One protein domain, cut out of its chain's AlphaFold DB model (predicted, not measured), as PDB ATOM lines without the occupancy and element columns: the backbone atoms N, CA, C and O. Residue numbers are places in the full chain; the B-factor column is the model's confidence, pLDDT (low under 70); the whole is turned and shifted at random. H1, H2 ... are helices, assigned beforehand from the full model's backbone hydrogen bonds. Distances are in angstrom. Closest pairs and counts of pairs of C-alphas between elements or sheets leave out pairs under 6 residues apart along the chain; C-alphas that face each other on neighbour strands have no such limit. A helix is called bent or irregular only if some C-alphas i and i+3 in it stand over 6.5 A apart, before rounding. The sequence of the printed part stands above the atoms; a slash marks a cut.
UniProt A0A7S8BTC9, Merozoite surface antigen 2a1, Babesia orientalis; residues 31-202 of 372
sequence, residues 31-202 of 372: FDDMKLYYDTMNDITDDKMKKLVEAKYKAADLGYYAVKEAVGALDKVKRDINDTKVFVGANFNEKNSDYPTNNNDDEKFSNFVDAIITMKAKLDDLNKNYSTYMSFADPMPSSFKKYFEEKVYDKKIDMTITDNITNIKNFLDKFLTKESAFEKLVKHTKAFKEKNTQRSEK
ATOM      1  N   PHE A  31     288.351 136.505 410.551       94.19
ATOM      2  CA  PHE A  31     287.885 135.185 410.131       94.19
ATOM      3  C   PHE A  31     286.393 134.979 410.416       94.19
ATOM      4  O   PHE A  31     285.660 134.544 409.532       94.19
ATOM      5  N   ASP A  32     285.936 135.361 411.607       91.12
ATOM      6  CA  ASP A  32     284.553 135.178 412.045       91.12
ATOM      7  C   ASP A  32     283.561 135.935 411.149       91.12
ATOM      8  O   ASP A  32     282.534 135.382 410.758       91.12
ATOM      9  N   ASP A  33     283.876 137.178 410.762       92.62
ATOM     10  CA  ASP A  33     283.013 137.955 409.864       92.62
ATOM     11  C   ASP A  33     283.038 137.399 408.431       92.62
ATOM     12  O   ASP A  33     282.004 137.348 407.764       92.62
ATOM     13  N   MET A  34     284.200 136.936 407.955       94.50
ATOM     14  CA  MET A  34     284.297 136.267 406.651       94.50
ATOM     15  C   MET A  34     283.504 134.961 406.633       94.50
ATOM     16  O   MET A  34     282.850 134.642 405.638       94.50
ATOM     17  N   LYS A  35     283.524 134.220 407.743       91.44
ATOM     18  CA  LYS A  35     282.737 133.006 407.921       91.44
ATOM     19  C   LYS A  35     281.246 133.321 407.971       91.44
ATOM     20  O   LYS A  35     280.479 132.656 407.285       91.44
ATOM     21  N   LEU A  36     280.849 134.370 408.695       90.50
ATOM     22  CA  LEU A  36     279.471 134.855 408.753       90.50
ATOM     23  C   LEU A  36     278.951 135.227 407.359       90.50
ATOM     24  O   LEU A  36     277.853 134.814 406.981       90.50
ATOM     25  N   TYR A  37     279.748 135.951 406.568       92.50
ATOM     26  CA  TYR A  37     279.440 136.242 405.167       92.50
ATOM     27  C   TYR A  37     279.238 134.951 404.361       92.50
ATOM     28  O   TYR A  37     278.215 134.785 403.693       92.50
ATOM     29  N   TYR A  38     280.197 134.027 404.450       92.06
ATOM     30  CA  TYR A  38     280.204 132.787 403.677       92.06
ATOM     31  C   TYR A  38     279.007 131.885 404.009       92.06
ATOM     32  O   TYR A  38     278.315 131.408 403.108       92.06
ATOM     33  N   ASP A  39     278.718 131.705 405.297       88.69
ATOM     34  CA  ASP A  39     277.597 130.896 405.773       88.69
ATOM     35  C   ASP A  39     276.259 131.502 405.371       88.69
ATOM     36  O   ASP A  39     275.375 130.781 404.915       88.69
ATOM     37  N   THR A  40     276.127 132.828 405.439       88.88
ATOM     38  CA  THR A  40     274.895 133.504 405.015       88.88
ATOM     39  C   THR A  40     274.638 133.337 403.514       88.88
ATOM     40  O   THR A  40     273.500 133.094 403.107       88.88
ATOM     41  N   MET A  41     275.687 133.427 402.689       89.19
ATOM     42  CA  MET A  41     275.598 133.175 401.245       89.19
ATOM     43  C   MET A  41     275.153 131.733 400.946       89.19
ATOM     44  O   MET A  41     274.313 131.515 400.075       89.19
ATOM     45  N   ASN A  42     275.669 130.749 401.688       86.69
ATOM     46  CA  ASN A  42     275.290 129.343 401.518       86.69
ATOM     47  C   ASN A  42     273.871 129.036 402.010       86.69
ATOM     48  O   ASN A  42     273.143 128.302 401.348       86.69
ATOM     49  N   ASP A  43     273.469 129.595 403.149       83.81
ATOM     50  CA  ASP A  43     272.201 129.270 403.804       83.81
ATOM     51  C   ASP A  43     270.987 129.863 403.069       83.81
ATOM     52  O   ASP A  43     269.933 129.234 402.993       83.81
ATOM     53  N   ILE A  44     271.134 131.048 402.461       78.75
ATOM     54  CA  ILE A  44     270.090 131.639 401.609       78.75
ATOM     55  C   ILE A  44     270.102 131.020 400.203       78.75
ATOM     56  O   ILE A  44     269.076 131.073 399.536       78.75
ATOM     57  N   THR A  45     271.179 130.348 399.782       80.56
ATOM     58  CA  THR A  45     271.552 130.042 398.383       80.56
ATOM     59  C   THR A  45     271.976 131.284 397.596       80.56
ATOM     60  O   THR A  45     271.416 132.373 397.765       80.56
ATOM     61  N   ASP A  46     272.940 131.111 396.687       82.88
ATOM     62  CA  ASP A  46     273.548 132.222 395.944       82.88
ATOM     63  C   ASP A  46     272.504 133.007 395.125       82.88
ATOM     64  O   ASP A  46     272.480 134.239 395.156       82.88
ATOM     65  N   ASP A  47     271.570 132.323 394.458       90.12
ATOM     66  CA  ASP A  47     270.549 132.970 393.622       90.12
ATOM     67  C   ASP A  47     269.521 133.764 394.427       90.12
ATOM     68  O   ASP A  47     269.110 134.861 394.031       90.12
ATOM     69  N   LYS A  48     269.091 133.230 395.569       92.69
ATOM     70  CA  LYS A  48     268.136 133.928 396.429       92.69
ATOM     71  C   LYS A  48     268.807 135.113 397.122       92.69
ATOM     72  O   LYS A  48     268.180 136.166 397.210       92.69
ATOM     73  N   MET A  49     270.080 135.006 397.515       93.00
ATOM     74  CA  MET A  49     270.821 136.144 398.062       93.00
ATOM     75  C   MET A  49     270.992 137.259 397.022       93.00
ATOM     76  O   MET A  49     270.742 138.423 397.329       93.00
ATOM     77  N   LYS A  50     271.321 136.924 395.768       94.50
ATOM     78  CA  LYS A  50     271.384 137.901 394.663       94.50
ATOM     79  C   LYS A  50     270.062 138.648 394.486       94.50
ATOM     80  O   LYS A  50     270.061 139.878 394.443       94.50
ATOM     81  N   LYS A  51     268.939 137.919 394.442       95.50
ATOM     82  CA  LYS A  51     267.590 138.509 394.345       95.50
ATOM     83  C   LYS A  51     267.263 139.394 395.547       95.50
ATOM     84  O   LYS A  51     266.659 140.451 395.379       95.50
ATOM     85  N   LEU A  52     267.671 138.984 396.747       94.75
ATOM     86  CA  LEU A  52     267.435 139.735 397.977       94.75
ATOM     87  C   LEU A  52     268.229 141.047 397.998       94.75
ATOM     88  O   LEU A  52     267.649 142.102 398.248       94.75
ATOM     89  N   VAL A  53     269.520 141.004 397.651       96.25
ATOM     90  CA  VAL A  53     270.365 142.198 397.480       96.25
ATOM     91  C   VAL A  53     269.772 143.123 396.423       96.25
ATOM     92  O   VAL A  53     269.602 144.313 396.683       96.25
ATOM     93  N   GLU A  54     269.388 142.588 395.262       96.94
ATOM     94  CA  GLU A  54     268.770 143.364 394.188       96.94
ATOM     95  C   GLU A  54     267.488 144.070 394.651       96.94
ATOM     96  O   GLU A  54     267.344 145.280 394.457       96.94
ATOM     97  N   ALA A  55     266.577 143.343 395.299       96.50
ATOM     98  CA  ALA A  55     265.312 143.883 395.782       96.50
ATOM     99  C   ALA A  55     265.515 144.951 396.867       96.50
ATOM    100  O   ALA A  55     264.960 146.046 396.762       96.50
ATOM    101  N   LYS A  56     266.336 144.669 397.888       96.06
ATOM    102  CA  LYS A  56     266.584 145.593 399.006       96.06
ATOM    103  C   LYS A  56     267.317 146.851 398.540       96.06
ATOM    104  O   LYS A  56     266.950 147.951 398.947       96.06
ATOM    105  N   TYR A  57     268.304 146.722 397.651       97.25
ATOM    106  CA  TYR A  57     269.061 147.876 397.160       97.25
ATOM    107  C   TYR A  57     268.205 148.752 396.237       97.25
ATOM    108  O   TYR A  57     268.216 149.972 396.391       97.25
ATOM    109  N   LYS A  58     267.396 148.162 395.342       95.94
ATOM    110  CA  LYS A  58     266.416 148.922 394.542       95.94
ATOM    111  C   LYS A  58     265.376 149.618 395.419       95.94
ATOM    112  O   LYS A  58     265.047 150.771 395.168       95.94
ATOM    113  N   ALA A  59     264.882 148.954 396.466       94.69
ATOM    114  CA  ALA A  59     263.932 149.551 397.405       94.69
ATOM    115  C   ALA A  59     264.536 150.727 398.193       94.69
ATOM    116  O   ALA A  59     263.809 151.640 398.582       94.69
ATOM    117  N   ALA A  60     265.852 150.727 398.405       95.31
ATOM    118  CA  ALA A  60     266.602 151.855 398.946       95.31
ATOM    119  C   ALA A  60     267.002 152.889 397.876       95.31
ATOM    120  O   ALA A  60     267.813 153.763 398.163       95.31
ATOM    121  N   ASP A  61     266.452 152.807 396.659       95.50
ATOM    122  CA  ASP A  61     266.703 153.741 395.556       95.50
ATOM    123  C   ASP A  61     268.173 153.753 395.080       95.50
ATOM    124  O   ASP A  61     268.716 154.767 394.641       95.50
ATOM    125  N   LEU A  62     268.891 152.629 395.171       96.38
ATOM    126  CA  LEU A  62     270.216 152.531 394.548       96.38
ATOM    127  C   LEU A  62     270.070 152.432 393.024       96.38
ATOM    128  O   LEU A  62     269.228 151.701 392.503       96.38
ATOM    129  N   GLY A  63     270.930 153.154 392.300       96.38
ATOM    130  CA  GLY A  63     270.918 153.163 390.838       96.38
ATOM    131  C   GLY A  63     271.213 151.784 390.236       96.38
ATOM    132  O   GLY A  63     271.954 150.987 390.811       96.38
ATOM    133  N   TYR A  64     270.683 151.527 389.036       96.44
ATOM    134  CA  TYR A  64     270.806 150.242 388.332       96.44
ATOM    135  C   TYR A  64     272.241 149.686 388.300       96.44
ATOM    136  O   TYR A  64     272.464 148.523 388.634       96.44
ATOM    137  N   TYR A  65     273.224 150.523 387.950       96.69
ATOM    138  CA  TYR A  65     274.627 150.108 387.886       96.69
ATOM    139  C   TYR A  65     275.190 149.711 389.254       96.69
ATOM    140  O   TYR A  65     275.899 148.714 389.342       96.69
ATOM    141  N   ALA A  66     274.823 150.423 390.324       96.88
ATOM    142  CA  ALA A  66     275.251 150.089 391.682       96.88
ATOM    143  C   ALA A  66     274.707 148.724 392.124       96.88
ATOM    144  O   ALA A  66     275.439 147.895 392.660       96.88
ATOM    145  N   VAL A  67     273.431 148.462 391.828       97.19
ATOM    146  CA  VAL A  67     272.797 147.168 392.105       97.19
ATOM    147  C   VAL A  67     273.486 146.044 391.329       97.19
ATOM    148  O   VAL A  67     273.861 145.030 391.915       97.19
ATOM    149  N   LYS A  68     273.708 146.235 390.022       96.81
ATOM    150  CA  LYS A  68     274.364 145.244 389.160       96.81
ATOM    151  C   LYS A  68     275.789 144.929 389.623       96.81
ATOM    152  O   LYS A  68     276.171 143.762 389.661       96.81
ATOM    153  N   GLU A  69     276.565 145.947 389.987       96.88
ATOM    154  CA  GLU A  69     277.923 145.767 390.510       96.88
ATOM    155  C   GLU A  69     277.935 145.025 391.850       96.88
ATOM    156  O   GLU A  69     278.747 144.118 392.023       96.88
ATOM    157  N   ALA A  70     277.028 145.362 392.775       97.06
ATOM    158  CA  ALA A  70     276.924 144.679 394.064       97.06
ATOM    159  C   ALA A  70     276.584 143.192 393.889       97.06
ATOM    160  O   ALA A  70     277.268 142.339 394.449       97.06
ATOM    161  N   VAL A  71     275.586 142.877 393.055       96.38
ATOM    162  CA  VAL A  71     275.179 141.496 392.745       96.38
ATOM    163  C   VAL A  71     276.316 140.720 392.074       96.38
ATOM    164  O   VAL A  71     276.609 139.594 392.471       96.38
ATOM    165  N   GLY A  72     277.002 141.324 391.096       94.88
ATOM    166  CA  GLY A  72     278.142 140.700 390.416       94.88
ATOM    167  C   GLY A  72     279.358 140.471 391.322       94.88
ATOM    168  O   GLY A  72     280.178 139.595 391.046       94.88
ATOM    169  N   ALA A  73     279.479 141.228 392.415       97.31
ATOM    170  CA  ALA A  73     280.566 141.081 393.374       97.31
ATOM    171  C   ALA A  73     280.376 139.903 394.344       97.31
ATOM    172  O   ALA A  73     281.379 139.389 394.837       97.31
ATOM    173  N   LEU A  74     279.141 139.453 394.600       96.31
ATOM    174  CA  LEU A  74     278.835 138.449 395.631       96.31
ATOM    175  C   LEU A  74     279.613 137.141 395.440       96.31
ATOM    176  O   LEU A  74     280.417 136.758 396.289       96.31
ATOM    177  N   ASP A  75     279.447 136.492 394.288       93.25
ATOM    178  CA  ASP A  75     280.113 135.212 394.009       93.25
ATOM    179  C   ASP A  75     281.633 135.364 394.006       93.25
ATOM    180  O   ASP A  75     282.364 134.469 394.429       93.25
ATOM    181  N   LYS A  76     282.128 136.512 393.528       95.62
ATOM    182  CA  LYS A  76     283.563 136.766 393.482       95.62
ATOM    183  C   LYS A  76     284.137 136.925 394.888       95.62
ATOM    184  O   LYS A  76     285.165 136.318 395.152       95.62
ATOM    185  N   VAL A  77     283.478 137.654 395.788       97.06
ATOM    186  CA  VAL A  77     283.914 137.766 397.190       97.06
ATOM    187  C   VAL A  77     283.861 136.404 397.882       97.06
ATOM    188  O   VAL A  77     284.832 136.023 398.527       97.06
ATOM    189  N   LYS A  78     282.788 135.627 397.690       94.25
ATOM    190  CA  LYS A  78     282.670 134.264 398.234       94.25
ATOM    191  C   LYS A  78     283.819 133.354 397.781       94.25
ATOM    192  O   LYS A  78     284.445 132.703 398.616       94.25
ATOM    193  N   ARG A  79     284.135 133.344 396.480       93.56
ATOM    194  CA  ARG A  79     285.307 132.625 395.943       93.56
ATOM    195  C   ARG A  79     286.611 133.166 396.514       93.56
ATOM    196  O   ARG A  79     287.462 132.397 396.933       93.56
ATOM    197  N   ASP A  80     286.753 134.488 396.586       95.19
ATOM    198  CA  ASP A  80     287.976 135.121 397.068       95.19
ATOM    199  C   ASP A  80     288.267 134.794 398.541       95.19
ATOM    200  O   ASP A  80     289.440 134.654 398.892       95.19
ATOM    201  N   ILE A  81     287.224 134.618 399.362       94.56
ATOM    202  CA  ILE A  81     287.310 134.099 400.734       94.56
ATOM    203  C   ILE A  81     287.720 132.624 400.731       94.56
ATOM    204  O   ILE A  81     288.635 132.257 401.455       94.56
ATOM    205  N   ASN A  82     287.078 131.780 399.921       91.31
ATOM    206  CA  ASN A  82     287.366 130.342 399.891       91.31
ATOM    207  C   ASN A  82     288.793 130.018 399.417       91.31
ATOM    208  O   ASN A  82     289.412 129.080 399.906       91.31
ATOM    209  N   ASP A  83     289.312 130.804 398.476       91.69
ATOM    210  CA  ASP A  83     290.615 130.571 397.848       91.69
ATOM    211  C   ASP A  83     291.784 131.170 398.647       91.69
ATOM    212  O   ASP A  83     292.946 131.063 398.239       91.69
ATOM    213  N   THR A  84     291.510 131.869 399.754       91.19
ATOM    214  CA  THR A  84     292.570 132.511 400.534       91.19
ATOM    215  C   THR A  84     293.431 131.486 401.266       91.19
ATOM    216  O   THR A  84     292.941 130.553 401.899       91.19
ATOM    217  N   LYS A  85     294.747 131.701 401.241       90.69
ATOM    218  CA  LYS A  85     295.725 130.880 401.970       90.69
ATOM    219  C   LYS A  85     296.064 131.429 403.357       90.69
ATOM    220  O   LYS A  85     296.874 130.842 404.064       90.69
ATOM    221  N   VAL A  86     295.466 132.557 403.744       91.25
ATOM    222  CA  VAL A  86     295.730 133.217 405.034       91.25
ATOM    223  C   VAL A  86     295.181 132.408 406.209       91.25
ATOM    224  O   VAL A  86     295.805 132.350 407.264       91.25
ATOM    225  N   PHE A  87     294.036 131.749 406.030       90.62
ATOM    226  CA  PHE A  87     293.383 130.965 407.078       90.62
ATOM    227  C   PHE A  87     293.767 129.488 406.951       90.62
ATOM    228  O   PHE A  87     292.974 128.646 406.531       90.62
ATOM    229  N   VAL A  88     295.028 129.174 407.259       79.69
ATOM    230  CA  VAL A  88     295.579 127.820 407.102       79.69
ATOM    231  C   VAL A  88     294.759 126.800 407.898       79.69
ATOM    232  O   VAL A  88     294.573 126.923 409.108       79.69
ATOM    233  N   GLY A  89     294.272 125.770 407.205       76.00
ATOM    234  CA  GLY A  89     293.444 124.724 407.803       76.00
ATOM    235  C   GLY A  89     292.046 125.193 408.214       76.00
ATOM    236  O   GLY A  89     291.403 124.516 409.017       76.00
ATOM    237  N   ALA A  90     291.582 126.352 407.741       82.56
ATOM    238  CA  ALA A  90     290.174 126.708 407.813       82.56
ATOM    239  C   ALA A  90     289.388 125.961 406.738       82.56
ATOM    240  O   ALA A  90     289.820 125.862 405.591       82.56
ATOM    241  N   ASN A  91     288.197 125.499 407.104       79.44
ATOM    242  CA  ASN A  91     287.216 125.006 406.158       79.44
ATOM    243  C   ASN A  91     285.997 125.926 406.200       79.44
ATOM    244  O   ASN A  91     285.175 125.855 407.111       79.44
ATOM    245  N   PHE A  92     285.870 126.806 405.209       84.50
ATOM    246  CA  PHE A  92     284.712 127.698 405.122       84.50
ATOM    247  C   PHE A  92     283.401 126.943 404.854       84.50
ATOM    248  O   PHE A  92     282.336 127.500 405.100       84.50
ATOM    249  N   ASN A  93     283.457 125.675 404.432       80.06
ATOM    250  CA  ASN A  93     282.271 124.847 404.206       80.06
ATOM    251  C   ASN A  93     281.708 124.216 405.487       80.06
ATOM    252  O   ASN A  93     280.555 123.791 405.495       80.06
ATOM    253  N   GLU A  94     282.482 124.152 406.573       80.94
ATOM    254  CA  GLU A  94     281.971 123.686 407.866       80.94
ATOM    255  C   GLU A  94     281.095 124.769 408.481       80.94
ATOM    256  O   GLU A  94     281.572 125.869 408.736       80.94
ATOM    257  N   LYS A  95     279.805 124.495 408.691       72.00
ATOM    258  CA  LYS A  95     278.863 125.492 409.217       72.00
ATOM    259  C   LYS A  95     279.337 125.995 410.585       72.00
ATOM    260  O   LYS A  95     279.666 125.187 411.451       72.00
ATOM    261  N   ASN A  96     279.361 127.311 410.787       69.44
ATOM    262  CA  ASN A  96     279.673 127.872 412.097       69.44
ATOM    263  C   ASN A  96     278.568 127.481 413.098       69.44
ATOM    264  O   ASN A  96     277.394 127.770 412.861       69.44
ATOM    265  N   SER A  97     278.936 126.821 414.201       64.12
ATOM    266  CA  SER A  97     277.997 126.391 415.250       64.12
ATOM    267  C   SER A  97     277.274 127.560 415.910       64.12
ATOM    268  O   SER A  97     276.145 127.401 416.367       64.12
ATOM    269  N   ASP A  98     277.912 128.731 415.924       67.00
ATOM    270  CA  ASP A  98     277.387 129.945 416.545       67.00
ATOM    271  C   ASP A  98     276.527 130.764 415.570       67.00
ATOM    272  O   ASP A  98     275.966 131.798 415.938       67.00
ATOM    273  N   TYR A  99     276.405 130.313 414.315       64.81
ATOM    274  CA  TYR A  99     275.529 130.935 413.333       64.81
ATOM    275  C   TYR A  99     274.066 130.608 413.658       64.81
ATOM    276  O   TYR A  99     273.686 129.433 413.644       64.81
ATOM    277  N   PRO A 100     273.199 131.607 413.890       63.94
ATOM    278  CA  PRO A 100     271.798 131.338 414.167       63.94
ATOM    279  C   PRO A 100     271.121 130.752 412.921       63.94
ATOM    280  O   PRO A 100     270.959 131.416 411.899       63.94
ATOM    281  N   THR A 101     270.710 129.486 412.996       63.28
ATOM    282  CA  THR A 101     270.133 128.749 411.859       63.28
ATOM    283  C   THR A 101     268.668 129.080 411.579       63.28
ATOM    284  O   THR A 101     268.157 128.715 410.523       63.28
ATOM    285  N   ASN A 102     267.989 129.777 412.495       64.31
ATOM    286  CA  ASN A 102     266.536 129.986 412.451       64.31
ATOM    287  C   ASN A 102     266.132 131.405 412.028       64.31
ATOM    288  O   ASN A 102     264.968 131.777 412.162       64.31
ATOM    289  N   ASN A 103     267.077 132.194 411.526       73.62
ATOM    290  CA  ASN A 103     266.802 133.564 411.122       73.62
ATOM    291  C   ASN A 103     265.932 133.608 409.859       73.62
ATOM    292  O   ASN A 103     266.063 132.771 408.958       73.62
ATOM    293  N   ASN A 104     265.065 134.612 409.767       86.62
ATOM    294  CA  ASN A 104     264.357 134.893 408.517       86.62
ATOM    295  C   ASN A 104     265.306 135.538 407.482       86.62
ATOM    296  O   ASN A 104     266.441 135.908 407.792       86.62
ATOM    297  N   ASP A 105     264.858 135.665 406.231       88.19
ATOM    298  CA  ASP A 105     265.694 136.215 405.153       88.19
ATOM    299  C   ASP A 105     266.154 137.659 405.427       88.19
ATOM    300  O   ASP A 105     267.266 138.028 405.050       88.19
ATOM    301  N   ASP A 106     265.341 138.464 406.112       88.38
ATOM    302  CA  ASP A 106     265.657 139.861 406.425       88.38
ATOM    303  C   ASP A 106     266.744 139.979 407.496       88.38
ATOM    304  O   ASP A 106     267.672 140.778 407.360       88.38
ATOM    305  N   GLU A 107     266.684 139.140 408.525       87.69
ATOM    306  CA  GLU A 107     267.725 139.023 409.545       87.69
ATOM    307  C   GLU A 107     269.035 138.522 408.942       87.69
ATOM    308  O   GLU A 107     270.096 139.096 409.186       87.69
ATOM    309  N   LYS A 108     268.972 137.492 408.094       88.06
ATOM    310  CA  LYS A 108     270.149 136.993 407.375       88.06
ATOM    311  C   LYS A 108     270.753 138.072 406.477       88.06
ATOM    312  O   LYS A 108     271.966 138.257 406.480       88.06
ATOM    313  N   PHE A 109     269.931 138.841 405.767       91.62
ATOM    314  CA  PHE A 109     270.401 139.983 404.986       91.62
ATOM    315  C   PHE A 109     271.042 141.070 405.857       91.62
ATOM    316  O   PHE A 109     272.080 141.618 405.487       91.62
ATOM    317  N   SER A 110     270.471 141.366 407.028       90.25
ATOM    318  CA  SER A 110     271.070 142.304 407.982       90.25
ATOM    319  C   SER A 110     272.445 141.825 408.450       90.25
ATOM    320  O   SER A 110     273.406 142.592 408.420       90.25
ATOM    321  N   ASN A 111     272.569 140.541 408.798       88.19
ATOM    322  CA  ASN A 111     273.843 139.934 409.191       88.19
ATOM    323  C   ASN A 111     274.867 139.992 408.058       88.19
ATOM    324  O   ASN A 111     276.028 140.310 408.294       88.19
ATOM    325  N   PHE A 112     274.435 139.736 406.823       92.56
ATOM    326  CA  PHE A 112     275.261 139.869 405.627       92.56
ATOM    327  C   PHE A 112     275.782 141.304 405.441       92.56
ATOM    328  O   PHE A 112     276.976 141.506 405.221       92.56
ATOM    329  N   VAL A 113     274.907 142.308 405.570       94.38
ATOM    330  CA  VAL A 113     275.286 143.728 405.485       94.38
ATOM    331  C   VAL A 113     276.287 144.086 406.580       94.38
ATOM    332  O   VAL A 113     277.300 144.725 406.296       94.38
ATOM    333  N   ASP A 114     276.031 143.674 407.820       91.50
ATOM    334  CA  ASP A 114     276.928 143.963 408.935       91.50
ATOM    335  C   ASP A 114     278.281 143.264 408.777       91.50
ATOM    336  O   ASP A 114     279.300 143.928 408.969       91.50
ATOM    337  N   ALA A 115     278.306 142.003 408.329       93.56
ATOM    338  CA  ALA A 115     279.529 141.252 408.044       93.56
ATOM    339  C   ALA A 115     280.421 141.971 407.022       93.56
ATOM    340  O   ALA A 115     281.621 142.108 407.234       93.56
ATOM    341  N   ILE A 116     279.852 142.499 405.932       96.81
ATOM    342  CA  ILE A 116     280.621 143.244 404.919       96.81
ATOM    343  C   ILE A 116     281.282 144.483 405.531       96.81
ATOM    344  O   ILE A 116     282.454 144.775 405.267       96.81
ATOM    345  N   ILE A 117     280.536 145.227 406.349       95.75
ATOM    346  CA  ILE A 117     281.033 146.454 406.973       95.75
ATOM    347  C   ILE A 117     282.111 146.146 408.020       95.75
ATOM    348  O   ILE A 117     283.128 146.844 408.061       95.75
ATOM    349  N   THR A 118     281.931 145.108 408.841       95.38
ATOM    350  CA  THR A 118     282.919 144.703 409.853       95.38
ATOM    351  C   THR A 118     284.166 144.084 409.222       95.38
ATOM    352  O   THR A 118     285.272 144.476 409.600       95.38
ATOM    353  N   MET A 119     284.015 143.243 408.188       96.94
ATOM    354  CA  MET A 119     285.128 142.733 407.374       96.94
ATOM    355  C   MET A 119     285.990 143.877 406.853       96.94
ATOM    356  O   MET A 119     287.212 143.829 406.980       96.94
ATOM    357  N   LYS A 120     285.373 144.926 406.291       97.88
ATOM    358  CA  LYS A 120     286.112 146.076 405.757       97.88
ATOM    359  C   LYS A 120     286.926 146.770 406.844       97.88
ATOM    360  O   LYS A 120     288.113 147.004 406.648       97.88
ATOM    361  N   ALA A 121     286.309 147.062 407.988       97.00
ATOM    362  CA  ALA A 121     286.994 147.725 409.094       97.00
ATOM    363  C   ALA A 121     288.194 146.907 409.606       97.00
ATOM    364  O   ALA A 121     289.264 147.462 409.843       97.00
ATOM    365  N   LYS A 122     288.040 145.584 409.728       97.44
ATOM    366  CA  LYS A 122     289.114 144.687 410.176       97.44
ATOM    367  C   LYS A 122     290.197 144.469 409.120       97.44
ATOM    368  O   LYS A 122     291.362 144.347 409.478       97.44
ATOM    369  N   LEU A 123     289.849 144.454 407.831       97.81
ATOM    370  CA  LEU A 123     290.827 144.432 406.740       97.81
ATOM    371  C   LEU A 123     291.648 145.725 406.696       97.81
ATOM    372  O   LEU A 123     292.861 145.660 406.516       97.81
ATOM    373  N   ASP A 124     291.015 146.882 406.902       97.19
ATOM    374  CA  ASP A 124     291.716 148.166 407.000       97.19
ATOM    375  C   ASP A 124     292.678 148.192 408.194       97.19
ATOM    376  O   ASP A 124     293.827 148.620 408.054       97.19
ATOM    377  N   ASP A 125     292.243 147.686 409.351       96.19
ATOM    378  CA  ASP A 125     293.089 147.574 410.538       96.19
ATOM    379  C   ASP A 125     294.255 146.595 410.317       96.19
ATOM    380  O   ASP A 125     295.406 146.926 410.617       96.19
ATOM    381  N   LEU A 126     294.003 145.437 409.696       95.94
ATOM    382  CA  LEU A 126     295.053 144.489 409.321       95.94
ATOM    383  C   LEU A 126     296.054 145.125 408.356       95.94
ATOM    384  O   LEU A 126     297.254 144.996 408.569       95.94
ATOM    385  N   ASN A 127     295.593 145.842 407.330       95.81
ATOM    386  CA  ASN A 127     296.471 146.502 406.366       95.81
ATOM    387  C   ASN A 127     297.346 147.577 407.018       95.81
ATOM    388  O   ASN A 127     298.541 147.679 406.727       95.81
ATOM    389  N   LYS A 128     296.765 148.361 407.933       94.00
ATOM    390  CA  LYS A 128     297.491 149.364 408.713       94.00
ATOM    391  C   LYS A 128     298.588 148.716 409.556       94.00
ATOM    392  O   LYS A 128     299.734 149.166 409.514       94.00
ATOM    393  N   ASN A 129     298.260 147.657 410.297       91.50
ATOM    394  CA  ASN A 129     299.230 146.929 411.115       91.50
ATOM    395  C   ASN A 129     300.297 146.259 410.237       91.50
ATOM    396  O   ASN A 129     301.483 146.477 410.457       91.50
ATOM    397  N   TYR A 130     299.899 145.543 409.185       90.94
ATOM    398  CA  TYR A 130     300.808 144.912 408.226       90.94
ATOM    399  C   TYR A 130     301.814 145.918 407.646       90.94
ATOM    400  O   TYR A 130     303.020 145.687 407.706       90.94
ATOM    401  N   SER A 131     301.337 147.072 407.166       88.25
ATOM    402  CA  SER A 131     302.190 148.129 406.601       88.25
ATOM    403  C   SER A 131     303.137 148.735 407.639       88.25
ATOM    404  O   SER A 131     304.297 148.992 407.331       88.25
ATOM    405  N   THR A 132     302.659 148.921 408.876       85.94
ATOM    406  CA  THR A 132     303.470 149.440 409.989       85.94
ATOM    407  C   THR A 132     304.627 148.507 410.319       85.94
ATOM    408  O   THR A 132     305.695 148.982 410.672       85.94
ATOM    409  N   TYR A 133     304.439 147.191 410.217       78.31
ATOM    410  CA  TYR A 133     305.483 146.224 410.556       78.31
ATOM    411  C   TYR A 133     306.391 145.875 409.373       78.31
ATOM    412  O   TYR A 133     307.573 145.628 409.581       78.31
ATOM    413  N   MET A 134     305.888 145.942 408.137       73.00
ATOM    414  CA  MET A 134     306.693 145.729 406.928       73.00
ATOM    415  C   MET A 134     307.784 146.775 406.708       73.00
ATOM    416  O   MET A 134     308.789 146.486 406.063       73.00
ATOM    417  N   SER A 135     307.630 147.982 407.255       68.19
ATOM    418  CA  SER A 135     308.684 148.998 407.199       68.19
ATOM    419  C   SER A 135     309.892 148.686 408.094       68.19
ATOM    420  O   SER A 135     310.905 149.371 407.982       68.19
ATOM    421  N   PHE A 136     309.815 147.669 408.964       57.47
ATOM    422  CA  PHE A 136     310.851 147.338 409.947       57.47
ATOM    423  C   PHE A 136     311.337 145.887 409.821       57.47
ATOM    424  O   PHE A 136     311.197 145.120 410.760       57.47
ATOM    425  N   ALA A 137     311.959 145.564 408.683       57.59
ATOM    426  CA  ALA A 137     312.879 144.436 408.476       57.59
ATOM    427  C   ALA A 137     312.390 142.992 408.765       57.59
ATOM    428  O   ALA A 137     311.435 142.716 409.480       57.59
ATOM    429  N   ASP A 138     313.100 142.054 408.141       59.28
ATOM    430  CA  ASP A 138     312.949 140.602 408.259       59.28
ATOM    431  C   ASP A 138     313.736 140.112 409.498       59.28
ATOM    432  O   ASP A 138     314.911 140.483 409.627       59.28
ATOM    433  N   PRO A 139     313.172 139.312 410.426       69.50
ATOM    434  CA  PRO A 139     311.843 138.694 410.427       69.50
ATOM    435  C   PRO A 139     310.726 139.569 411.013       69.50
ATOM    436  O   PRO A 139     310.951 140.443 411.852       69.50
ATOM    437  N   MET A 140     309.484 139.251 410.629       78.06
ATOM    438  CA  MET A 140     308.290 139.971 411.075       78.06
ATOM    439  C   MET A 140     308.156 139.967 412.614       78.06
ATOM    440  O   MET A 140     308.306 138.917 413.249       78.06
ATOM    441  N   PRO A 141     307.854 141.114 413.249       81.31
ATOM    442  CA  PRO A 141     307.919 141.238 414.700       81.31
ATOM    443  C   PRO A 141     306.845 140.415 415.423       81.31
ATOM    444  O   PRO A 141     305.705 140.274 414.974       81.31
ATOM    445  N   SER A 142     307.192 139.927 416.619       85.69
ATOM    446  CA  SER A 142     306.310 139.120 417.479       85.69
ATOM    447  C   SER A 142     305.004 139.829 417.860       85.69
ATOM    448  O   SER A 142     303.985 139.174 418.087       85.69
ATOM    449  N   SER A 143     305.002 141.163 417.881       87.88
ATOM    450  CA  SER A 143     303.807 141.988 418.072       87.88
ATOM    451  C   SER A 143     302.782 141.804 416.954       87.88
ATOM    452  O   SER A 143     301.594 141.688 417.250       87.88
ATOM    453  N   PHE A 144     303.215 141.712 415.691       89.94
ATOM    454  CA  PHE A 144     302.304 141.453 414.576       89.94
ATOM    455  C   PHE A 144     301.707 140.054 414.664       89.94
ATOM    456  O   PHE A 144     300.508 139.889 414.466       89.94
ATOM    457  N   LYS A 145     302.523 139.056 415.023       90.31
ATOM    458  CA  LYS A 145     302.031 137.694 415.255       90.31
ATOM    459  C   LYS A 145     300.920 137.681 416.308       90.31
ATOM    460  O   LYS A 145     299.850 137.138 416.054       90.31
ATOM    461  N   LYS A 146     301.146 138.335 417.451       90.62
ATOM    462  CA  LYS A 146     300.142 138.453 418.517       90.62
ATOM    463  C   LYS A 146     298.876 139.165 418.033       90.62
ATOM    464  O   LYS A 146     297.776 138.675 418.262       90.62
ATOM    465  N   TYR A 147     299.028 140.288 417.333       92.69
ATOM    466  CA  TYR A 147     297.903 141.008 416.737       92.69
ATOM    467  C   TYR A 147     297.088 140.110 415.797       92.69
ATOM    468  O   TYR A 147     295.862 140.070 415.883       92.69
ATOM    469  N   PHE A 148     297.764 139.364 414.923       93.25
ATOM    470  CA  PHE A 148     297.119 138.484 413.959       93.25
ATOM    471  C   PHE A 148     296.305 137.386 414.659       93.25
ATOM    472  O   PHE A 148     295.137 137.184 414.324       93.25
ATOM    473  N   GLU A 149     296.877 136.735 415.674       92.00
ATOM    474  CA  GLU A 149     296.199 135.694 416.462       92.00
ATOM    475  C   GLU A 149     294.964 136.235 417.215       92.00
ATOM    476  O   GLU A 149     293.922 135.579 417.320       92.00
ATOM    477  N   GLU A 150     295.042 137.471 417.713       92.81
ATOM    478  CA  GLU A 150     293.957 138.102 418.465       92.81
ATOM    479  C   GLU A 150     292.846 138.675 417.578       92.81
ATOM    480  O   GLU A 150     291.682 138.646 417.977       92.81
ATOM    481  N   LYS A 151     293.183 139.227 416.406       94.88
ATOM    482  CA  LYS A 151     292.267 140.055 415.599       94.88
ATOM    483  C   LYS A 151     291.925 139.478 414.233       94.88
ATOM    484  O   LYS A 151     290.923 139.881 413.644       94.88
ATOM    485  N   VAL A 152     292.715 138.541 413.718       94.75
ATOM    486  CA  VAL A 152     292.536 137.999 412.365       94.75
ATOM    487  C   VAL A 152     292.086 136.549 412.408       94.75
ATOM    488  O   VAL A 152     291.018 136.249 411.875       94.75
ATOM    489  N   TYR A 153     292.866 135.672 413.042       93.19
ATOM    490  CA  TYR A 153     292.618 134.231 413.060       93.19
ATOM    491  C   TYR A 153     293.306 133.563 414.252       93.19
ATOM    492  O   TYR A 153     294.496 133.766 414.441       93.19
ATOM    493  N   ASP A 154     292.591 132.754 415.040       86.69
ATOM    494  CA  ASP A 154     293.130 132.153 416.275       86.69
ATOM    495  C   ASP A 154     294.158 131.054 416.077       86.69
ATOM    496  O   ASP A 154     294.891 130.726 417.017       86.69
ATOM    497  N   LYS A 155     294.208 130.433 414.900       85.62
ATOM    498  CA  LYS A 155     295.207 129.398 414.678       85.62
ATOM    499  C   LYS A 155     296.587 130.033 414.617       85.62
ATOM    500  O   LYS A 155     296.820 131.011 413.912       85.62
ATOM    501  N   LYS A 156     297.519 129.414 415.341       83.12
ATOM    502  CA  LYS A 156     298.923 129.816 415.357       83.12
ATOM    503  C   LYS A 156     299.497 129.707 413.950       83.12
ATOM    504  O   LYS A 156     299.537 128.616 413.384       83.12
ATOM    505  N   ILE A 157     299.974 130.829 413.426       82.38
ATOM    506  CA  ILE A 157     300.698 130.890 412.157       82.38
ATOM    507  C   ILE A 157     302.175 131.133 412.451       82.38
ATOM    508  O   ILE A 157     302.541 131.947 413.307       82.38
ATOM    509  N   ASP A 158     303.040 130.411 411.744       84.25
ATOM    510  CA  ASP A 158     304.468 130.680 411.778       84.25
ATOM    511  C   ASP A 158     304.801 131.858 410.853       84.25
ATOM    512  O   ASP A 158     304.882 131.718 409.632       84.25
ATOM    513  N   MET A 159     304.967 133.035 411.453       83.62
ATOM    514  CA  MET A 159     305.316 134.274 410.752       83.62
ATOM    515  C   MET A 159     306.802 134.352 410.366       83.62
ATOM    516  O   MET A 159     307.210 135.349 409.788       83.62
ATOM    517  N   THR A 160     307.616 133.334 410.673       81.31
ATOM    518  CA  THR A 160     308.979 133.219 410.122       81.31
ATOM    519  C   THR A 160     308.979 132.645 408.703       81.31
ATOM    520  O   THR A 160     309.955 132.789 407.972       81.31
ATOM    521  N   ILE A 161     307.868 132.030 408.282       83.50
ATOM    522  CA  ILE A 161     307.700 131.482 406.937       83.50
ATOM    523  C   ILE A 161     307.294 132.611 405.982       83.50
ATOM    524  O   ILE A 161     306.180 133.135 406.063       83.50
ATOM    525  N   THR A 162     308.168 132.935 405.028       84.12
ATOM    526  CA  THR A 162     307.952 133.987 404.017       84.12
ATOM    527  C   THR A 162     306.642 133.810 403.244       84.12
ATOM    528  O   THR A 162     305.956 134.792 402.964       84.12
ATOM    529  N   ASP A 163     306.237 132.574 402.947       88.19
ATOM    530  CA  ASP A 163     304.976 132.304 402.249       88.19
ATOM    531  C   ASP A 163     303.751 132.784 403.031       88.19
ATOM    532  O   ASP A 163     302.816 133.307 402.430       88.19
ATOM    533  N   ASN A 164     303.744 132.671 404.364       88.50
ATOM    534  CA  ASN A 164     302.621 133.141 405.181       88.50
ATOM    535  C   ASN A 164     302.486 134.663 405.104       88.50
ATOM    536  O   ASN A 164     301.385 135.189 404.935       88.50
ATOM    537  N   ILE A 165     303.616 135.361 405.146       87.88
ATOM    538  CA  ILE A 165     303.682 136.809 404.977       87.88
ATOM    539  C   ILE A 165     303.189 137.215 403.578       87.88
ATOM    540  O   ILE A 165     302.309 138.072 403.448       87.88
ATOM    541  N   THR A 166     303.704 136.567 402.529       90.50
ATOM    542  CA  THR A 166     303.283 136.799 401.140       90.50
ATOM    543  C   THR A 166     301.791 136.523 400.954       90.50
ATOM    544  O   THR A 166     301.097 137.288 400.282       90.50
ATOM    545  N   ASN A 167     301.254 135.479 401.589       92.50
ATOM    546  CA  ASN A 167     299.829 135.159 401.545       92.50
ATOM    547  C   ASN A 167     298.973 136.269 402.168       92.50
ATOM    548  O   ASN A 167     297.944 136.621 401.591       92.50
ATOM    549  N   ILE A 168     299.398 136.859 403.294       93.50
ATOM    550  CA  ILE A 168     298.704 138.000 403.916       93.50
ATOM    551  C   ILE A 168     298.713 139.207 402.979       93.50
ATOM    552  O   ILE A 168     297.664 139.815 402.765       93.50
ATOM    553  N   LYS A 169     299.860 139.526 402.367       92.81
ATOM    554  CA  LYS A 169     299.948 140.615 401.387       92.81
ATOM    555  C   LYS A 169     299.004 140.401 400.210       92.81
ATOM    556  O   LYS A 169     298.202 141.277 399.902       92.81
ATOM    557  N   ASN A 170     299.081 139.232 399.581       94.25
ATOM    558  CA  ASN A 170     298.257 138.895 398.425       94.25
ATOM    559  C   ASN A 170     296.767 138.965 398.767       94.25
ATOM    560  O   ASN A 170     295.964 139.433 397.966       94.25
ATOM    561  N   PHE A 171     296.395 138.530 399.968       96.00
ATOM    562  CA  PHE A 171     295.035 138.640 400.470       96.00
ATOM    563  C   PHE A 171     294.589 140.097 400.647       96.00
ATOM    564  O   PHE A 171     293.512 140.457 400.173       96.00
ATOM    565  N   LEU A 172     295.417 140.953 401.248       96.88
ATOM    566  CA  LEU A 172     295.122 142.384 401.366       96.88
ATOM    567  C   LEU A 172     294.987 143.050 399.992       96.88
ATOM    568  O   LEU A 172     293.997 143.737 399.753       96.88
ATOM    569  N   ASP A 173     295.908 142.790 399.062       94.62
ATOM    570  CA  ASP A 173     295.861 143.336 397.698       94.62
ATOM    571  C   ASP A 173     294.596 142.860 396.949       94.62
ATOM    572  O   ASP A 173     293.935 143.627 396.240       94.62
ATOM    573  N   LYS A 174     294.188 141.602 397.162       95.88
ATOM    574  CA  LYS A 174     292.981 141.018 396.562       95.88
ATOM    575  C   LYS A 174     291.692 141.677 397.059       95.88
ATOM    576  O   LYS A 174     290.757 141.826 396.273       95.88
ATOM    577  N   PHE A 175     291.631 142.071 398.333       97.50
ATOM    578  CA  PHE A 175     290.423 142.635 398.944       97.50
ATOM    579  C   PHE A 175     290.380 144.168 398.935       97.50
ATOM    580  O   PHE A 175     289.304 144.720 398.733       97.50
ATOM    581  N   LEU A 176     291.506 144.861 399.112       97.19
ATOM    582  CA  LEU A 176     291.551 146.309 399.371       97.19
ATOM    583  C   LEU A 176     291.926 147.168 398.156       97.19
ATOM    584  O   LEU A 176     292.008 148.395 398.254       97.19
ATOM    585  N   THR A 177     292.145 146.564 396.988       95.44
ATOM    586  CA  THR A 177     292.285 147.328 395.742       95.44
ATOM    587  C   THR A 177     290.951 147.959 395.346       95.44
ATOM    588  O   THR A 177     289.903 147.327 395.431       95.44
ATOM    589  N   LYS A 178     290.973 149.205 394.852       93.25
ATOM    590  CA  LYS A 178     289.753 149.957 394.477       93.25
ATOM    591  C   LYS A 178     288.862 149.229 393.464       93.25
ATOM    592  O   LYS A 178     287.657 149.457 393.422       93.25
ATOM    593  N   GLU A 179     289.460 148.386 392.628       93.88
ATOM    594  CA  GLU A 179     288.757 147.620 391.598       93.88
ATOM    595  C   GLU A 179     288.274 146.245 392.077       93.88
ATOM    596  O   GLU A 179     287.553 145.561 391.333       93.88
ATOM    597  N   SER A 180     288.638 145.847 393.301       97.06
ATOM    598  CA  SER A 180     288.264 144.561 393.872       97.06
ATOM    599  C   SER A 180     286.743 144.419 393.953       97.06
ATOM    600  O   SER A 180     285.989 145.387 394.093       97.06
ATOM    601  N   ALA A 181     286.270 143.174 393.868       97.81
ATOM    602  CA  ALA A 181     284.854 142.890 394.083       97.81
ATOM    603  C   ALA A 181     284.423 143.275 395.500       97.81
ATOM    604  O   ALA A 181     283.322 143.788 395.681       97.81
ATOM    605  N   PHE A 182     285.301 143.082 396.485       98.25
ATOM    606  CA  PHE A 182     285.004 143.420 397.866       98.25
ATOM    607  C   PHE A 182     284.815 144.929 398.067       98.25
ATOM    608  O   PHE A 182     283.804 145.326 398.632       98.25
ATOM    609  N   GLU A 183     285.697 145.782 397.537       97.94
ATOM    610  CA  GLU A 183     285.544 147.242 397.639       97.94
ATOM    611  C   GLU A 183     284.289 147.741 396.912       97.94
ATOM    612  O   GLU A 183     283.565 148.593 397.433       97.94
ATOM    613  N   LYS A 184     283.968 147.173 395.741       97.44
ATOM    614  CA  LYS A 184     282.709 147.469 395.034       97.44
ATOM    615  C   LYS A 184     281.493 147.099 395.880       97.44
ATOM    616  O   LYS A 184     280.569 147.902 396.005       97.44
ATOM    617  N   LEU A 185     281.509 145.916 396.495       98.19
ATOM    618  CA  LEU A 185     280.437 145.461 397.374       98.19
ATOM    619  C   LEU A 185     280.298 146.383 398.593       98.19
ATOM    620  O   LEU A 185     279.219 146.923 398.820       98.19
ATOM    621  N   VAL A 186     281.395 146.657 399.305       98.38
ATOM    622  CA  VAL A 186     281.448 147.566 400.463       98.38
ATOM    623  C   VAL A 186     280.894 148.948 400.122       98.38
ATOM    624  O   VAL A 186     280.085 149.486 400.880       98.38
ATOM    625  N   LYS A 187     281.314 149.531 398.992       97.88
ATOM    626  CA  LYS A 187     280.846 150.845 398.528       97.88
ATOM    627  C   LYS A 187     279.320 150.881 398.433       97.88
ATOM    628  O   LYS A 187     278.689 151.779 398.993       97.88
ATOM    629  N   HIS A 188     278.730 149.897 397.760       97.81
ATOM    630  CA  HIS A 188     277.283 149.849 397.543       97.81
ATOM    631  C   HIS A 188     276.519 149.465 398.812       97.81
ATOM    632  O   HIS A 188     275.451 150.013 399.066       97.81
ATOM    633  N   THR A 189     277.092 148.620 399.673       97.69
ATOM    634  CA  THR A 189     276.531 148.307 400.996       97.69
ATOM    635  C   THR A 189     276.484 149.529 401.914       97.69
ATOM    636  O   THR A 189     275.481 149.742 402.596       97.69
ATOM    637  N   LYS A 190     277.521 150.377 401.909       97.50
ATOM    638  CA  LYS A 190     277.516 151.644 402.660       97.50
ATOM    639  C   LYS A 190     276.444 152.602 402.141       97.50
ATOM    640  O   LYS A 190     275.667 153.112 402.943       97.50
ATOM    641  N   ALA A 191     276.352 152.774 400.819       96.94
ATOM    642  CA  ALA A 191     275.323 153.608 400.196       96.94
ATOM    643  C   ALA A 191     273.902 153.110 400.516       96.94
ATOM    644  O   ALA A 191     273.014 153.910 400.807       96.94
ATOM    645  N   PHE A 192     273.695 151.789 400.518       96.81
ATOM    646  CA  PHE A 192     272.449 151.173 400.969       96.81
ATOM    647  C   PHE A 192     272.129 151.534 402.424       96.81
ATOM    648  O   PHE A 192     271.021 151.996 402.698       96.81
ATOM    649  N   LYS A 193     273.087 151.368 403.351       94.88
ATOM    650  CA  LYS A 193     272.872 151.690 404.771       94.88
ATOM    651  C   LYS A 193     272.493 153.158 404.960       94.88
ATOM    652  O   LYS A 193     271.513 153.442 405.637       94.88
ATOM    653  N   GLU A 194     273.221 154.065 404.313       94.31
ATOM    654  CA  GLU A 194     272.979 155.506 404.392       94.31
ATOM    655  C   GLU A 194     271.582 155.889 403.878       94.31
ATOM    656  O   GLU A 194     270.814 156.529 404.597       94.31
ATOM    657  N   LYS A 195     271.204 155.436 402.673       93.50
ATOM    658  CA  LYS A 195     269.872 155.717 402.112       93.50
ATOM    659  C   LYS A 195     268.743 155.117 402.952       93.50
ATOM    660  O   LYS A 195     267.694 155.741 403.115       93.50
ATOM    661  N   ASN A 196     268.942 153.920 403.500       89.25
ATOM    662  CA  ASN A 196     267.928 153.271 404.326       89.25
ATOM    663  C   ASN A 196     267.735 153.996 405.673       89.25
ATOM    664  O   ASN A 196     266.597 154.175 406.110       89.25
ATOM    665  N   THR A 197     268.816 154.495 406.285       89.00
ATOM    666  CA  THR A 197     268.744 155.365 407.471       89.00
ATOM    667  C   THR A 197     267.975 156.653 407.165       89.00
ATOM    668  O   THR A 197     266.990 156.938 407.845       89.00
ATOM    669  N   GLN A 198     268.319 157.365 406.085       86.88
ATOM    670  CA  GLN A 198     267.621 158.599 405.681       86.88
ATOM    671  C   GLN A 198     266.116 158.379 405.449       86.88
ATOM    672  O   GLN A 198     265.285 159.205 405.831       86.88
ATOM    673  N   ARG A 199     265.734 157.244 404.849       84.19
ATOM    674  CA  ARG A 199     264.324 156.891 404.635       84.19
ATOM    675  C   ARG A 199     263.580 156.664 405.952       84.19
ATOM    676  O   ARG A 199     262.443 157.117 406.088       84.19
ATOM    677  N   SER A 200     264.208 155.984 406.911       79.62
ATOM    678  CA  SER A 200     263.612 155.740 408.230       79.62
ATOM    679  C   SER A 200     263.388 157.037 409.018       79.62
ATOM    680  O   SER A 200     262.344 157.202 409.645       79.62
ATOM    681  N   GLU A 201     264.310 157.997 408.910       80.75
ATOM    682  CA  GLU A 201     264.195 159.314 409.541       80.75
ATOM    683  C   GLU A 201     263.103 160.164 408.889       80.75
ATOM    684  O   GLU A 201     262.270 160.736 409.589       80.75
ATOM    685  N   LYS A 202     263.038 160.189 407.551       76.56
ATOM    686  CA  LYS A 202     262.002 160.929 406.816       76.56
ATOM    687  C   LYS A 202     260.593 160.441 407.158       76.56
ATOM    688  O   LYS A 202     259.695 161.257 407.336       76.56
TER     689      LYS A 202
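AT A GLANCE: This is residues 31 to 202 of the 372 residues of the protein "Merozoite surface antigen 2a1" of Babesia orientalis (UniProt A0A7S8BTC9). One long helix, H4, runs along the long axis as a spine; H1, H6 and H7 pack on it, and the short H5 folds back beside its later half. A hairpin of H2 and the first arm of the bent helix H3 lies toward the spine's first end, and H3 packs on H1, H2 and H7 rather than on H4. The printed part has 172 residues with seven named helices, H1 to H7 in chain order, and no named strand; its class is all helix. It is compact, with a radius of gyration of the C-alphas of 17.2 A, yet elongated, with spans of 52 by 32 by 27 A.

IN THESE COORDINATES: H4, the longest helix, takes residues 105 to 134 over 42.1 A, from C-alpha 105 at (265.694, 136.215, 405.153) to C-alpha 134 at (306.693, 145.729, 406.928). Before it come H1, residues 31 to 44, 20.0 A; H2, residues 46 to 59, 19.9 A; and H3, residues 64 to 82. By its hydrogen bonds H3 was assigned as one helix, but it is bent: C-alphas 72 and 75 are 6.8 A apart. Its arms are H3a, residues 64 to 72, 12.2 A, and H3b, residues 75 to 82, 10.5 A. After H4 come H5, residues 142 to 151, 14.2 A; H6, residues 162 to 176, 21.0 A; and H7, residues 181 to 202, 31.8 A, ending with C-alpha 202 at (262.002, 160.929, 406.816).

HOW THE PARTS SIT: H4 is the hub, touching five helices. H1 touches its residues 105 to 119 at a shallow tilt of 28 degrees, opposite ways; the closest C-alphas, of Asp 33 and Ala 115, are 5.1 A apart. H7 touches it at a steep tilt of 53 degrees, closest at Ile 116 and Val 186, C-alphas 6.3 A apart. H6 touches it at 51 degrees, also steep, closest at Asn 127 and Leu 172, C-alphas 6.6 A apart. H4 and H5 are a hairpin at 5 degrees, closest at Tyr 133 and Phe 144, C-alphas 7.0 A apart. H2 and H3a are a hairpin, closest at Lys 50 and Val 71, C-alphas 5.6 A apart. H3a touches H7, closest at Ala 70 and Leu 185, C-alphas 4.9 A apart, but H3a and H4 are apart. Every O i to N i+4 pair is within hydrogen-bond range in H1, H2, H3a, H3b, H4, H5, H6 and H7.

THE WHOLE: The two C-alphas farthest apart, of Asp 138 and Lys 202, are 54.9 A apart. The printed part has no cut. The link from H3 to H4, residues 83 to 104, is long. Mean pLDDT of the printed part is 89.4; residues 96 to 102 and 135 to 139 are under 70.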